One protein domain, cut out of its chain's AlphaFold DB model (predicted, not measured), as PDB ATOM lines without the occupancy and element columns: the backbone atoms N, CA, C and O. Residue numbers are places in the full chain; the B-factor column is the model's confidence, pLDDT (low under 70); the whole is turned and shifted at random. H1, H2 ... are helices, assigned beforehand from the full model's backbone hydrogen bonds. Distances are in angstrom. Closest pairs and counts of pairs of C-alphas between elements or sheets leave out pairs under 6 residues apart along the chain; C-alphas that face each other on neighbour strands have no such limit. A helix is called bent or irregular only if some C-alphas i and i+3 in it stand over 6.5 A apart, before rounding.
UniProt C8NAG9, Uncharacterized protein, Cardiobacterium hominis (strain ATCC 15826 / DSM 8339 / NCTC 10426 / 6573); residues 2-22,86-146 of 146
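AT A GLANCE: This is residues 2 to 22 and 86 to 146 of the 146 residues of an uncharacterized protein of Cardiobacterium hominis (strain ATCC 15826 / DSM 8339 / NCTC 10426 / 6573) (UniProt C8NAG9). Three helices, H2, H3 and H4, stand side by side with nearly aligned lines, their centres making a triangle; H2 to H3 to H4 go back and forth as two helical hairpins, and H2 and H4 do not close firmly on each other. The short helix H1 packs slantwise on H2, with H3 apart from it, and a wide loop, residues 110 to 122, joins H3 to H4. The printed part has 82 residues with four named helices, H1, H2, H3 and H4 in that order along the chain, and no named strand; the class is all helix. The whole is compact, with a radius of gyration of the C-alphas of 12.0 A, and spans 36 by 29 by 18 A.

IN THESE COORDINATES: The longest helix is H4, residues 123 to 140, 24.7 A from C-alpha 123 at (170.815, 138.527, 192.742) to C-alpha 140 at (193.034, 128.599, 196.950). It is irregular, with C-alphas 128 and 131 7.0 A apart, and has a kink of 36 degrees near residue 130. H3 is residues 102 to 109, 10.5 A long. H2 is residues 89 to 98, 14.6 A long. H1 is residues 5 to 11, 9.7 A long, and begins with C-alpha 5 at (181.218, 124.013, 183.395).

HOW THE PARTS SIT: H4 and H3 form a helical hairpin. They touch at a shallow tilt of 8 degrees, opposite ways, and their closest C-alphas, those of Ile 123 and Ile 109, are 5.9 A apart. H3 and H2 form a second helical hairpin, at a shallow tilt of 18 degrees, opposite ways; they touch, with their closest C-alphas, those of Val 105 and Cys 93, 6.0 A apart. H2 and H4 are close but not clearly touching: they run the same way at a shallow tilt of 12 degrees, and their closest C-alphas, those of Ile 90 and Ile 123, are 7.5 A apart. H1 touches H2 at a steep tilt of 59 degrees, opposite ways, with the closest C-alphas, those of Ala 7 and Ser 95, 6.0 A apart. H1 and H4 are near each other, and H1 and H3 are apart. In H1, H2 and H3 every O i to N i+4 pair is within hydrogen-bond range; in H4 12 of 14 are.

THE WHOLE: The two C-alphas farthest apart, those of Ile 116 and Lys 146, are 37.1 A apart. Residues 23 to 85 are not printed; across this cut C-alphas 22 and 86 are 13.8 A apart, and the link from H1 to H2 runs across it. The link from H2 to H3 is tight, with 3 residues, and that from H3 to H4 is long, with 13. Lys 146 is the chain's last residue. The mean pLDDT of the printed part is 85.1, and the model's confidence is low, under 70, at residues 2 to 3, 16 to 22 and 86 to 87.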
ATOM      1  N   LEU A   2     175.729 124.597 174.500       56.41
ATOM      2  CA  LEU A   2     177.094 124.704 175.013       56.41
ATOM      3  C   LEU A   2     177.052 125.373 176.394       56.41
ATOM      4  O   LEU A   2     176.453 126.439 176.539       56.41
ATOM      5  N   VAL A   3     177.665 124.736 177.389       68.12
ATOM      6  CA  VAL A   3     177.634 125.155 178.798       68.12
ATOM      7  C   VAL A   3     179.061 125.334 179.291       68.12
ATOM      8  O   VAL A   3     179.882 124.425 179.146       68.12
ATOM      9  N   ASN A   4     179.361 126.480 179.907       78.81
ATOM     10  CA  ASN A   4     180.612 126.634 180.640       78.81
ATOM     11  C   ASN A   4     180.478 125.893 181.976       78.81
ATOM     12  O   ASN A   4     179.624 126.230 182.795       78.81
ATOM     13  N   LYS A   5     181.315 124.873 182.203       84.31
ATOM     14  CA  LYS A   5     181.218 124.013 183.395       84.31
ATOM     15  C   LYS A   5     181.400 124.791 184.698       84.31
ATOM     16  O   LYS A   5     180.719 124.486 185.673       84.31
ATOM     17  N   LYS A   6     182.301 125.776 184.718       87.06
ATOM     18  CA  LYS A   6     182.583 126.597 185.900       87.06
ATOM     19  C   LYS A   6     181.401 127.518 186.209       87.06
ATOM     20  O   LYS A   6     180.884 127.485 187.321       87.06
ATOM     21  N   ALA A   7     180.915 128.251 185.212       83.75
ATOM     22  CA  ALA A   7     179.752 129.121 185.354       83.75
ATOM     23  C   ALA A   7     178.505 128.326 185.789       83.75
ATOM     24  O   ALA A   7     177.820 128.714 186.727       83.75
ATOM     25  N   ASN A   8     178.271 127.151 185.196       84.81
ATOM     26  CA  ASN A   8     177.172 126.271 185.591       84.81
ATOM     27  C   ASN A   8     177.320 125.731 187.019       84.81
ATOM     28  O   ASN A   8     176.337 125.615 187.742       84.81
ATOM     29  N   LYS A   9     178.548 125.423 187.456       88.38
ATOM     30  CA  LYS A   9     178.809 125.023 188.844       88.38
ATOM     31  C   LYS A   9     178.487 126.150 189.829       88.38
ATOM     32  O   LYS A   9     178.008 125.844 190.915       88.38
ATOM     33  N   LEU A  10     178.719 127.417 189.467       88.12
ATOM     34  CA  LEU A  10     178.268 128.555 190.277       88.12
ATOM     35  C   LEU A  10     176.745 128.726 190.235       88.12
ATOM     36  O   LEU A  10     176.166 128.990 191.283       88.12
ATOM     37  N   SER A  11     176.099 128.513 189.078       85.88
ATOM     38  CA  SER A  11     174.628 128.517 188.949       85.88
ATOM     39  C   SER A  11     173.970 127.658 190.011       85.88
ATOM     40  O   SER A  11     173.111 128.120 190.744       85.88
ATOM     41  N   LEU A  12     174.444 126.416 190.129       86.25
ATOM     42  CA  LEU A  12     173.888 125.412 191.032       86.25
ATOM     43  C   LEU A  12     174.060 125.771 192.516       86.25
ATOM     44  O   LEU A  12     173.514 125.091 193.376       86.25
ATOM     45  N   GLN A  13     174.855 126.797 192.837       87.50
ATOM     46  CA  GLN A  13     175.004 127.313 194.200       87.50
ATOM     47  C   GLN A  13     174.051 128.474 194.505       87.50
ATOM     48  O   GLN A  13     173.942 128.865 195.667       87.50
ATOM     49  N   ILE A  14     173.405 129.045 193.483       84.56
ATOM     50  CA  ILE A  14     172.481 130.178 193.610       84.56
ATOM     51  C   ILE A  14     171.045 129.843 193.190       84.56
ATOM     52  O   ILE A  14     170.135 130.556 193.591       84.56
ATOM     53  N   ASP A  15     170.836 128.801 192.386       74.12
ATOM     54  CA  ASP A  15     169.523 128.355 191.917       74.12
ATOM     55  C   ASP A  15     169.580 126.866 191.509       74.12
ATOM     56  O   ASP A  15     170.619 126.379 191.059       74.12
ATOM     57  N   ASP A  16     168.464 126.144 191.633       59.25
ATOM     58  CA  ASP A  16     168.329 124.737 191.209       59.25
ATOM     59  C   ASP A  16     168.120 124.600 189.683       59.25
ATOM     60  O   ASP A  16     168.104 123.488 189.134       59.25
ATOM     61  N   GLU A  17     167.982 125.716 188.960       56.59
ATOM     62  CA  GLU A  17     167.873 125.709 187.502       56.59
ATOM     63  C   GLU A  17     169.211 125.391 186.803       56.59
ATOM     64  O   GLU A  17     170.236 126.057 186.952       56.59
ATOM     65  N   LYS A  18     169.180 124.343 185.967       55.88
ATOM     66  CA  LYS A  18     170.348 123.722 185.306       55.88
ATOM     67  C   LYS A  18     170.818 124.411 184.023       55.88
ATOM     68  O   LYS A  18     171.644 123.855 183.301       55.88
ATOM     69  N   GLU A  19     170.277 125.572 183.687       57.78
ATOM     70  CA  GLU A  19     170.450 126.153 182.358       57.78
ATOM     71  C   GLU A  19     171.208 127.480 182.387       57.78
ATOM     72  O   GLU A  19     170.704 128.521 181.971       57.78
ATOM     73  N   MET A  20     172.477 127.432 182.799       58.56
ATOM     74  CA  MET A  20     173.399 128.536 182.549       58.56
ATOM     75  C   MET A  20     174.114 128.380 181.213       58.56
ATOM     76  O   MET A  20     175.086 127.642 181.041       58.56
ATOM     77  N   TRP A  21     173.610 129.129 180.243       60.16
ATOM     78  CA  TRP A  21     174.173 129.237 178.910       60.16
ATOM     79  C   TRP A  21     175.246 130.317 178.892       60.16
ATOM     80  O   TRP A  21     175.055 131.383 179.470       60.16
ATOM     81  N   ILE A  22     176.342 130.074 178.168       53.59
ATOM     82  CA  ILE A  22     177.422 131.066 178.031       53.59
ATOM     83  C   ILE A  22     176.895 132.345 177.378       53.59
ATOM     84  O   ILE A  22     177.348 133.417 177.711       53.59
ATOM     85  N   GLY A  86     167.971 140.738 180.704       61.12
ATOM     86  CA  GLY A  86     166.975 139.844 180.112       61.12
ATOM     87  C   GLY A  86     167.318 138.440 180.662       61.12
ATOM     88  O   GLY A  86     167.956 138.345 181.707       61.12
ATOM     89  N   PHE A  87     167.049 137.331 179.962       57.88
ATOM     90  CA  PHE A  87     167.390 135.969 180.448       57.88
ATOM     91  C   PHE A  87     168.897 135.667 180.676       57.88
ATOM     92  O   PHE A  87     169.236 134.562 181.088       57.88
ATOM     93  N   VAL A  88     169.818 136.592 180.375       70.75
ATOM     94  CA  VAL A  88     171.279 136.347 180.375       70.75
ATOM     95  C   VAL A  88     172.072 137.129 181.432       70.75
ATOM     96  O   VAL A  88     173.269 136.890 181.575       70.75
ATOM     97  N   GLY A  89     171.435 138.035 182.189       80.00
ATOM     98  CA  GLY A  89     172.126 138.940 183.127       80.00
ATOM     99  C   GLY A  89     172.886 138.210 184.241       80.00
ATOM    100  O   GLY A  89     174.078 138.443 184.443       80.00
ATOM    101  N   ILE A  90     172.235 137.235 184.884       84.12
ATOM    102  CA  ILE A  90     172.854 136.354 185.890       84.12
ATOM    103  C   ILE A  90     174.022 135.556 185.296       84.12
ATOM    104  O   ILE A  90     175.076 135.445 185.922       84.12
ATOM    105  N   GLY A  91     173.861 135.073 184.060       82.25
ATOM    106  CA  GLY A  91     174.897 134.375 183.296       82.25
ATOM    107  C   GLY A  91     176.203 135.167 183.216       82.25
ATOM    108  O   GLY A  91     177.276 134.668 183.553       82.25
ATOM    109  N   TYR A  92     176.075 136.433 182.823       84.19
ATOM    110  CA  TYR A  92     177.187 137.369 182.710       84.19
ATOM    111  C   TYR A  92     177.764 137.776 184.073       84.19
ATOM    112  O   TYR A  92     178.974 137.874 184.244       84.19
ATOM    113  N   CYS A  93     176.917 137.978 185.082       89.12
ATOM    114  CA  CYS A  93     177.391 138.256 186.436       89.12
ATOM    115  C   CYS A  93     178.287 137.119 186.959       89.12
ATOM    116  O   CYS A  93     179.382 137.356 187.466       89.12
ATOM    117  N   LEU A  94     177.876 135.866 186.756       89.88
ATOM    118  CA  LEU A  94     178.659 134.709 187.180       89.88
ATOM    119  C   LEU A  94     179.905 134.469 186.322       89.88
ATOM    120  O   LEU A  94     180.899 133.976 186.853       89.88
ATOM    121  N   SER A  95     179.920 134.848 185.039       88.56
ATOM    122  CA  SER A  95     181.170 134.820 184.266       88.56
ATOM    123  C   SER A  95     182.205 135.783 184.846       88.56
ATOM    124  O   SER A  95     183.377 135.427 184.935       88.56
ATOM    125  N   ARG A  96     181.778 136.952 185.337       92.31
ATOM    126  CA  ARG A  96     182.659 137.916 186.015       92.31
ATOM    127  C   ARG A  96     183.202 137.381 187.339       92.31
ATOM    128  O   ARG A  96     184.364 137.620 187.637       92.31
ATOM    129  N   VAL A  97     182.439 136.556 188.063       94.06
ATOM    130  CA  VAL A  97     182.965 135.798 189.219       94.06
ATOM    131  C   VAL A  97     184.076 134.831 188.792       94.06
ATOM    132  O   VAL A  97     185.123 134.786 189.434       94.06
ATOM    133  N   ILE A  98     183.884 134.071 187.704       92.38
ATOM    134  CA  ILE A  98     184.911 133.145 187.184       92.38
ATOM    135  C   ILE A  98     186.177 133.884 186.749       92.38
ATOM    136  O   ILE A  98     187.267 133.370 186.967       92.38
ATOM    137  N   LEU A  99     186.021 135.075 186.174       92.69
ATOM    138  CA  LEU A  99     187.116 135.965 185.782       92.69
ATOM    139  C   LEU A  99     187.710 136.757 186.957       92.69
ATOM    140  O   LEU A  99     188.588 137.586 186.749       92.69
ATOM    141  N   HIS A 100     187.230 136.523 188.182       94.56
ATOM    142  CA  HIS A 100     187.693 137.185 189.405       94.56
ATOM    143  C   HIS A 100     187.483 138.711 189.419       94.56
ATOM    144  O   HIS A 100     188.082 139.423 190.221       94.56
ATOM    145  N   ASP A 101     186.575 139.219 188.584       95.38
ATOM    146  CA  ASP A 101     186.153 140.619 188.553       95.38
ATOM    147  C   ASP A 101     185.063 140.860 189.612       95.38
ATOM    148  O   ASP A 101     183.886 141.105 189.325       95.38
ATOM    149  N   PHE A 102     185.449 140.715 190.881       96.88
ATOM    150  CA  PHE A 102     184.536 140.874 192.012       96.88
ATOM    151  C   PHE A 102     184.027 142.313 192.151       96.88
ATOM    152  O   PHE A 102     182.904 142.522 192.613       96.88
ATOM    153  N   ASP A 103     184.804 143.304 191.707       96.88
ATOM    154  CA  ASP A 103     184.399 144.710 191.698       96.88
ATOM    155  C   ASP A 103     183.191 144.932 190.785       96.88
ATOM    156  O   ASP A 103     182.205 145.546 191.207       96.88
ATOM    157  N   PHE A 104     183.211 144.384 189.564       93.94
ATOM    158  CA  PHE A 104     182.038 144.405 188.695       93.94
ATOM    159  C   PHE A 104     180.835 143.744 189.372       93.94
ATOM    160  O   PHE A 104     179.741 144.312 189.374       93.94
ATOM    161  N   VAL A 105     181.029 142.561 189.965       94.62
ATOM    162  CA  VAL A 105     179.941 141.792 190.585       94.62
ATOM    163  C   VAL A 105     179.299 142.591 191.721       94.62
ATOM    164  O   VAL A 105     178.072 142.696 191.758       94.62
ATOM    165  N   ARG A 106     180.093 143.237 192.590       96.88
ATOM    166  CA  ARG A 106     179.585 144.113 193.666       96.88
ATOM    167  C   ARG A 106     178.749 145.267 193.111       96.88
ATOM    168  O   ARG A 106     177.639 145.502 193.588       96.88
ATOM    169  N   ARG A 107     179.233 145.943 192.068       94.56
ATOM    170  CA  ARG A 107     178.507 147.052 191.426       94.56
ATOM    171  C   ARG A 107     177.210 146.581 190.762       94.56
ATOM    172  O   ARG A 107     176.187 147.262 190.831       94.56
ATOM    173  N   TYR A 108     177.228 145.409 190.126       91.88
ATOM    174  CA  TYR A 108     176.055 144.840 189.467       91.88
ATOM    175  C   TYR A 108     174.951 144.490 190.472       91.88
ATOM    176  O   TYR A 108     173.808 144.919 190.295       91.88
ATOM    177  N   ILE A 109     175.282 143.767 191.547       91.94
ATOM    178  CA  ILE A 109     174.291 143.316 192.532       91.94
ATOM    179  C   ILE A 109     173.750 144.455 193.408       91.94
ATOM    180  O   ILE A 109     172.623 144.367 193.890       91.94
ATOM    181  N   ASN A 110     174.513 145.533 193.609       92.19
ATOM    182  CA  ASN A 110     174.111 146.688 194.426       92.19
ATOM    183  C   ASN A 110     173.435 147.816 193.630       92.19
ATOM    184  O   ASN A 110     173.352 148.941 194.109       92.19
ATOM    185  N   ASP A 111     172.942 147.525 192.426       87.12
ATOM    186  CA  ASP A 111     172.219 148.492 191.588       87.12
ATOM    187  C   ASP A 111     173.016 149.720 191.125       87.12
ATOM    188  O   ASP A 111     172.456 150.661 190.565       87.12
ATOM    189  N   GLU A 112     174.344 149.665 191.216       92.31
ATOM    190  CA  GLU A 112     175.229 150.697 190.667       92.31
ATOM    191  C   GLU A 112     175.355 150.592 189.138       92.31
ATOM    192  O   GLU A 112     175.667 151.572 188.457       92.31
ATOM    193  N   ILE A 113     175.086 149.408 188.579       87.75
ATOM    194  CA  ILE A 113     174.975 149.183 187.135       87.75
ATOM    195  C   ILE A 113     173.497 149.148 186.751       87.75
ATOM    196  O   ILE A 113     172.755 148.254 187.173       87.75
ATOM    197  N   LYS A 114     173.080 150.119 185.930       82.25
ATOM    198  CA  LYS A 114     171.726 150.190 185.368       82.25
ATOM    199  C   LYS A 114     171.555 149.179 184.238       82.25
ATOM    200  O   LYS A 114     172.421 149.048 183.375       82.25
ATOM    201  N   THR A 115     170.412 148.513 184.232       79.38
ATOM    202  CA  THR A 115     170.060 147.457 183.284       79.38
ATOM    203  C   THR A 115     168.871 147.888 182.428       79.38
ATOM    204  O   THR A 115     168.114 148.782 182.805       79.38
ATOM    205  N   ILE A 116     168.734 147.297 181.239       75.44
ATOM    206  CA  ILE A 116     167.664 147.654 180.291       75.44
ATOM    207  C   ILE A 116     166.317 147.062 180.746       75.44
ATOM    208  O   ILE A 116     165.272 147.677 180.542       75.44
ATOM    209  N   ALA A 117     166.344 145.901 181.408       73.38
ATOM    210  CA  ALA A 117     165.201 145.285 182.079       73.38
ATOM    211  C   ALA A 117     165.455 145.163 183.597       73.38
ATOM    212  O   ALA A 117     166.608 145.266 184.024       73.38
ATOM    213  N   PRO A 118     164.413 144.948 184.425       80.19
ATOM    214  CA  PRO A 118     164.579 144.694 185.854       80.19
ATOM    215  C   PRO A 118     165.481 143.496 186.131       80.19
ATOM    216  O   PRO A 118     165.509 142.547 185.345       80.19
ATOM    217  N   LYS A 119     166.170 143.541 187.273       83.38
ATOM    218  CA  LYS A 119     167.069 142.465 187.657       83.38
ATOM    219  C   LYS A 119     166.361 141.238 188.204       83.38
ATOM    220  O   LYS A 119     165.365 141.360 188.916       83.38
ATOM    221  N   SER A 120     166.903 140.064 187.900       82.31
ATOM    222  CA  SER A 120     166.457 138.791 188.444       82.31
ATOM    223  C   SER A 120     166.564 138.796 189.966       82.31
ATOM    224  O   SER A 120     167.523 139.301 190.559       82.31
ATOM    225  N   THR A 121     165.588 138.168 190.613       86.00
ATOM    226  CA  THR A 121     165.567 137.993 192.066       86.00
ATOM    227  C   THR A 121     166.733 137.136 192.563       86.00
ATOM    228  O   THR A 121     167.145 137.316 193.710       86.00
ATOM    229  N   SER A 122     167.346 136.305 191.707       85.81
ATOM    230  CA  SER A 122     168.526 135.483 192.031       85.81
ATOM    231  C   SER A 122     169.760 136.310 192.435       85.81
ATOM    232  O   SER A 122     170.715 135.772 192.990       85.81
ATOM    233  N   ILE A 123     169.757 137.635 192.237       88.94
ATOM    234  CA  ILE A 123     170.815 138.527 192.742       88.94
ATOM    235  C   ILE A 123     170.996 138.437 194.260       88.94
ATOM    236  O   ILE A 123     172.116 138.593 194.747       88.94
ATOM    237  N   HIS A 124     169.933 138.169 195.020       90.31
ATOM    238  CA  HIS A 124     170.027 138.011 196.476       90.31
ATOM    239  C   HIS A 124     170.926 136.830 196.862       90.31
ATOM    240  O   HIS A 124     171.716 136.920 197.803       90.31
ATOM    241  N   GLU A 125     170.873 135.755 196.081       91.75
ATOM    242  CA  GLU A 125     171.694 134.562 196.272       91.75
ATOM    243  C   GLU A 125     173.156 134.851 195.909       91.75
ATOM    244  O   GLU A 125     174.064 134.507 196.666       91.75
ATOM    245  N   ILE A 126     173.392 135.601 194.823       92.62
ATOM    246  CA  ILE A 126     174.733 136.088 194.455       92.62
ATOM    247  C   ILE A 126     175.312 136.975 195.566       92.62
ATOM    248  O   ILE A 126     176.465 136.790 195.944       92.62
ATOM    249  N   LYS A 127     174.523 137.894 196.143       95.06
ATOM    250  CA  LYS A 127     174.948 138.720 197.291       95.06
ATOM    251  C   LYS A 127     175.395 137.869 198.472       95.06
ATOM    252  O   LYS A 127     176.401 138.189 199.098       95.06
ATOM    253  N   ARG A 128     174.668 136.788 198.771       94.81
ATOM    254  CA  ARG A 128     175.013 135.868 199.862       94.81
ATOM    255  C   ARG A 128     176.291 135.080 199.569       94.81
ATOM    256  O   ARG A 128     177.091 134.872 200.478       94.81
ATOM    257  N   MET A 129     176.479 134.640 198.327       96.12
ATOM    258  CA  MET A 129     177.593 133.772 197.935       96.12
ATOM    259  C   MET A 129     178.891 134.520 197.620       96.12
ATOM    260  O   MET A 129     179.969 133.951 197.786       96.12
ATOM    261  N   LEU A 130     178.816 135.786 197.211       97.06
ATOM    262  CA  LEU A 130     179.982 136.562 196.789       97.06
ATOM    263  C   LEU A 130     181.132 136.568 197.817       97.06
ATOM    264  O   LEU A 130     182.253 136.253 197.412       97.06
ATOM    265  N   PRO A 131     180.906 136.814 199.127       96.94
ATOM    266  CA  PRO A 131     181.986 136.767 200.114       96.94
ATOM    267  C   PRO A 131     182.641 135.382 200.229       96.94
ATOM    268  O   PRO A 131     183.828 135.280 200.528       96.94
ATOM    269  N   VAL A 132     181.879 134.310 199.984       96.81
ATOM    270  CA  VAL A 132     182.384 132.930 200.009       96.81
ATOM    271  C   VAL A 132     183.289 132.679 198.807       96.81
ATOM    272  O   VAL A 132     184.391 132.164 198.974       96.81
ATOM    273  N   TRP A 133     182.864 133.071 197.604       97.12
ATOM    274  CA  TRP A 133     183.671 132.917 196.388       97.12
ATOM    275  C   TRP A 133     184.952 133.747 196.421       97.12
ATOM    276  O   TRP A 133     186.005 133.257 196.018       97.12
ATOM    277  N   GLU A 134     184.871 134.977 196.926       97.06
ATOM    278  CA  GLU A 134     186.023 135.863 197.086       97.06
ATOM    279  C   GLU A 134     187.021 135.283 198.096       97.06
ATOM    280  O   GLU A 134     188.205 135.149 197.786       97.06
ATOM    281  N   LYS A 135     186.542 134.821 199.259       96.94
ATOM    282  CA  LYS A 135     187.380 134.125 200.245       96.94
ATOM    283  C   LYS A 135     188.045 132.881 199.652       96.94
ATOM    284  O   LYS A 135     189.252 132.710 199.799       96.94
ATOM    285  N   ASN A 136     187.278 132.036 198.964       96.94
ATOM    286  CA  ASN A 136     187.799 130.832 198.320       96.94
ATOM    287  C   ASN A 136     188.925 131.169 197.338       96.94
ATOM    288  O   ASN A 136     189.982 130.545 197.375       96.94
ATOM    289  N   TYR A 137     188.721 132.185 196.495       96.62
ATOM    290  CA  TYR A 137     189.735 132.618 195.542       96.62
ATOM    291  C   TYR A 137     191.009 133.110 196.234       96.62
ATOM    292  O   TYR A 137     192.101 132.701 195.844       96.62
ATOM    293  N   LEU A 138     190.885 133.913 197.294       96.25
ATOM    294  CA  LEU A 138     192.034 134.392 198.067       96.25
ATOM    295  C   LEU A 138     192.815 133.251 198.740       96.25
ATOM    296  O   LEU A 138     194.037 133.324 198.846       96.25
ATOM    297  N   GLU A 139     192.131 132.196 199.188       96.19
ATOM    298  CA  GLU A 139     192.754 131.071 199.895       96.19
ATOM    299  C   GLU A 139     193.337 129.997 198.964       96.19
ATOM    300  O   GLU A 139     194.316 129.339 199.321       96.19
ATOM    301  N   THR A 140     192.726 129.767 197.798       95.25
ATOM    302  CA  THR A 140     193.034 128.599 196.950       95.25
ATOM    303  C   THR A 140     193.361 128.944 195.500       95.25
ATOM    304  O   THR A 140     193.744 128.055 194.740       95.25
ATOM    305  N   GLY A 141     193.192 130.203 195.089       92.88
ATOM    306  CA  GLY A 141     193.244 130.613 193.684       92.88
ATOM    307  C   GLY A 141     192.024 130.169 192.867       92.88
ATOM    308  O   GLY A 141     192.017 130.308 191.648       92.88
ATOM    309  N   SER A 142     190.981 129.626 193.507       93.00
ATOM    310  CA  SER A 142     189.765 129.131 192.853       93.00
ATOM    311  C   SER A 142     188.521 129.587 193.604       93.00
ATOM    312  O   SER A 142     188.373 129.329 194.794       93.00
ATOM    313  N   VAL A 143     187.551 130.165 192.891       94.56
ATOM    314  CA  VAL A 143     186.255 130.576 193.471       94.56
ATOM    315  C   VAL A 143     185.441 129.412 194.048       94.56
ATOM    316  O   VAL A 143     184.535 129.613 194.855       94.56
ATOM    317  N   PHE A 144     185.774 128.175 193.670       93.38
ATOM    318  CA  PHE A 144     185.107 126.971 194.164       93.38
ATOM    319  C   PHE A 144     185.673 126.442 195.485       93.38
ATOM    320  O   PHE A 144     185.071 125.530 196.044       93.38
ATOM    321  N   GLY A 145     186.798 126.979 195.966       88.31
ATOM    322  CA  GLY A 145     187.508 126.446 197.128       88.31
ATOM    323  C   GLY A 145     188.385 125.239 196.775       88.31
ATOM    324  O   GLY A 145     188.748 125.060 195.608       88.31
ATOM    325  N   LYS A 146     188.768 124.469 197.802       71.62
ATOM    326  CA  LYS A 146     189.479 123.186 197.660       71.62
ATOM    327  C   LYS A 146     188.524 122.060 197.283       71.62
ATOM    328  O   LYS A 146     187.383 122.068 197.791       71.62
TER     329      LYS A 146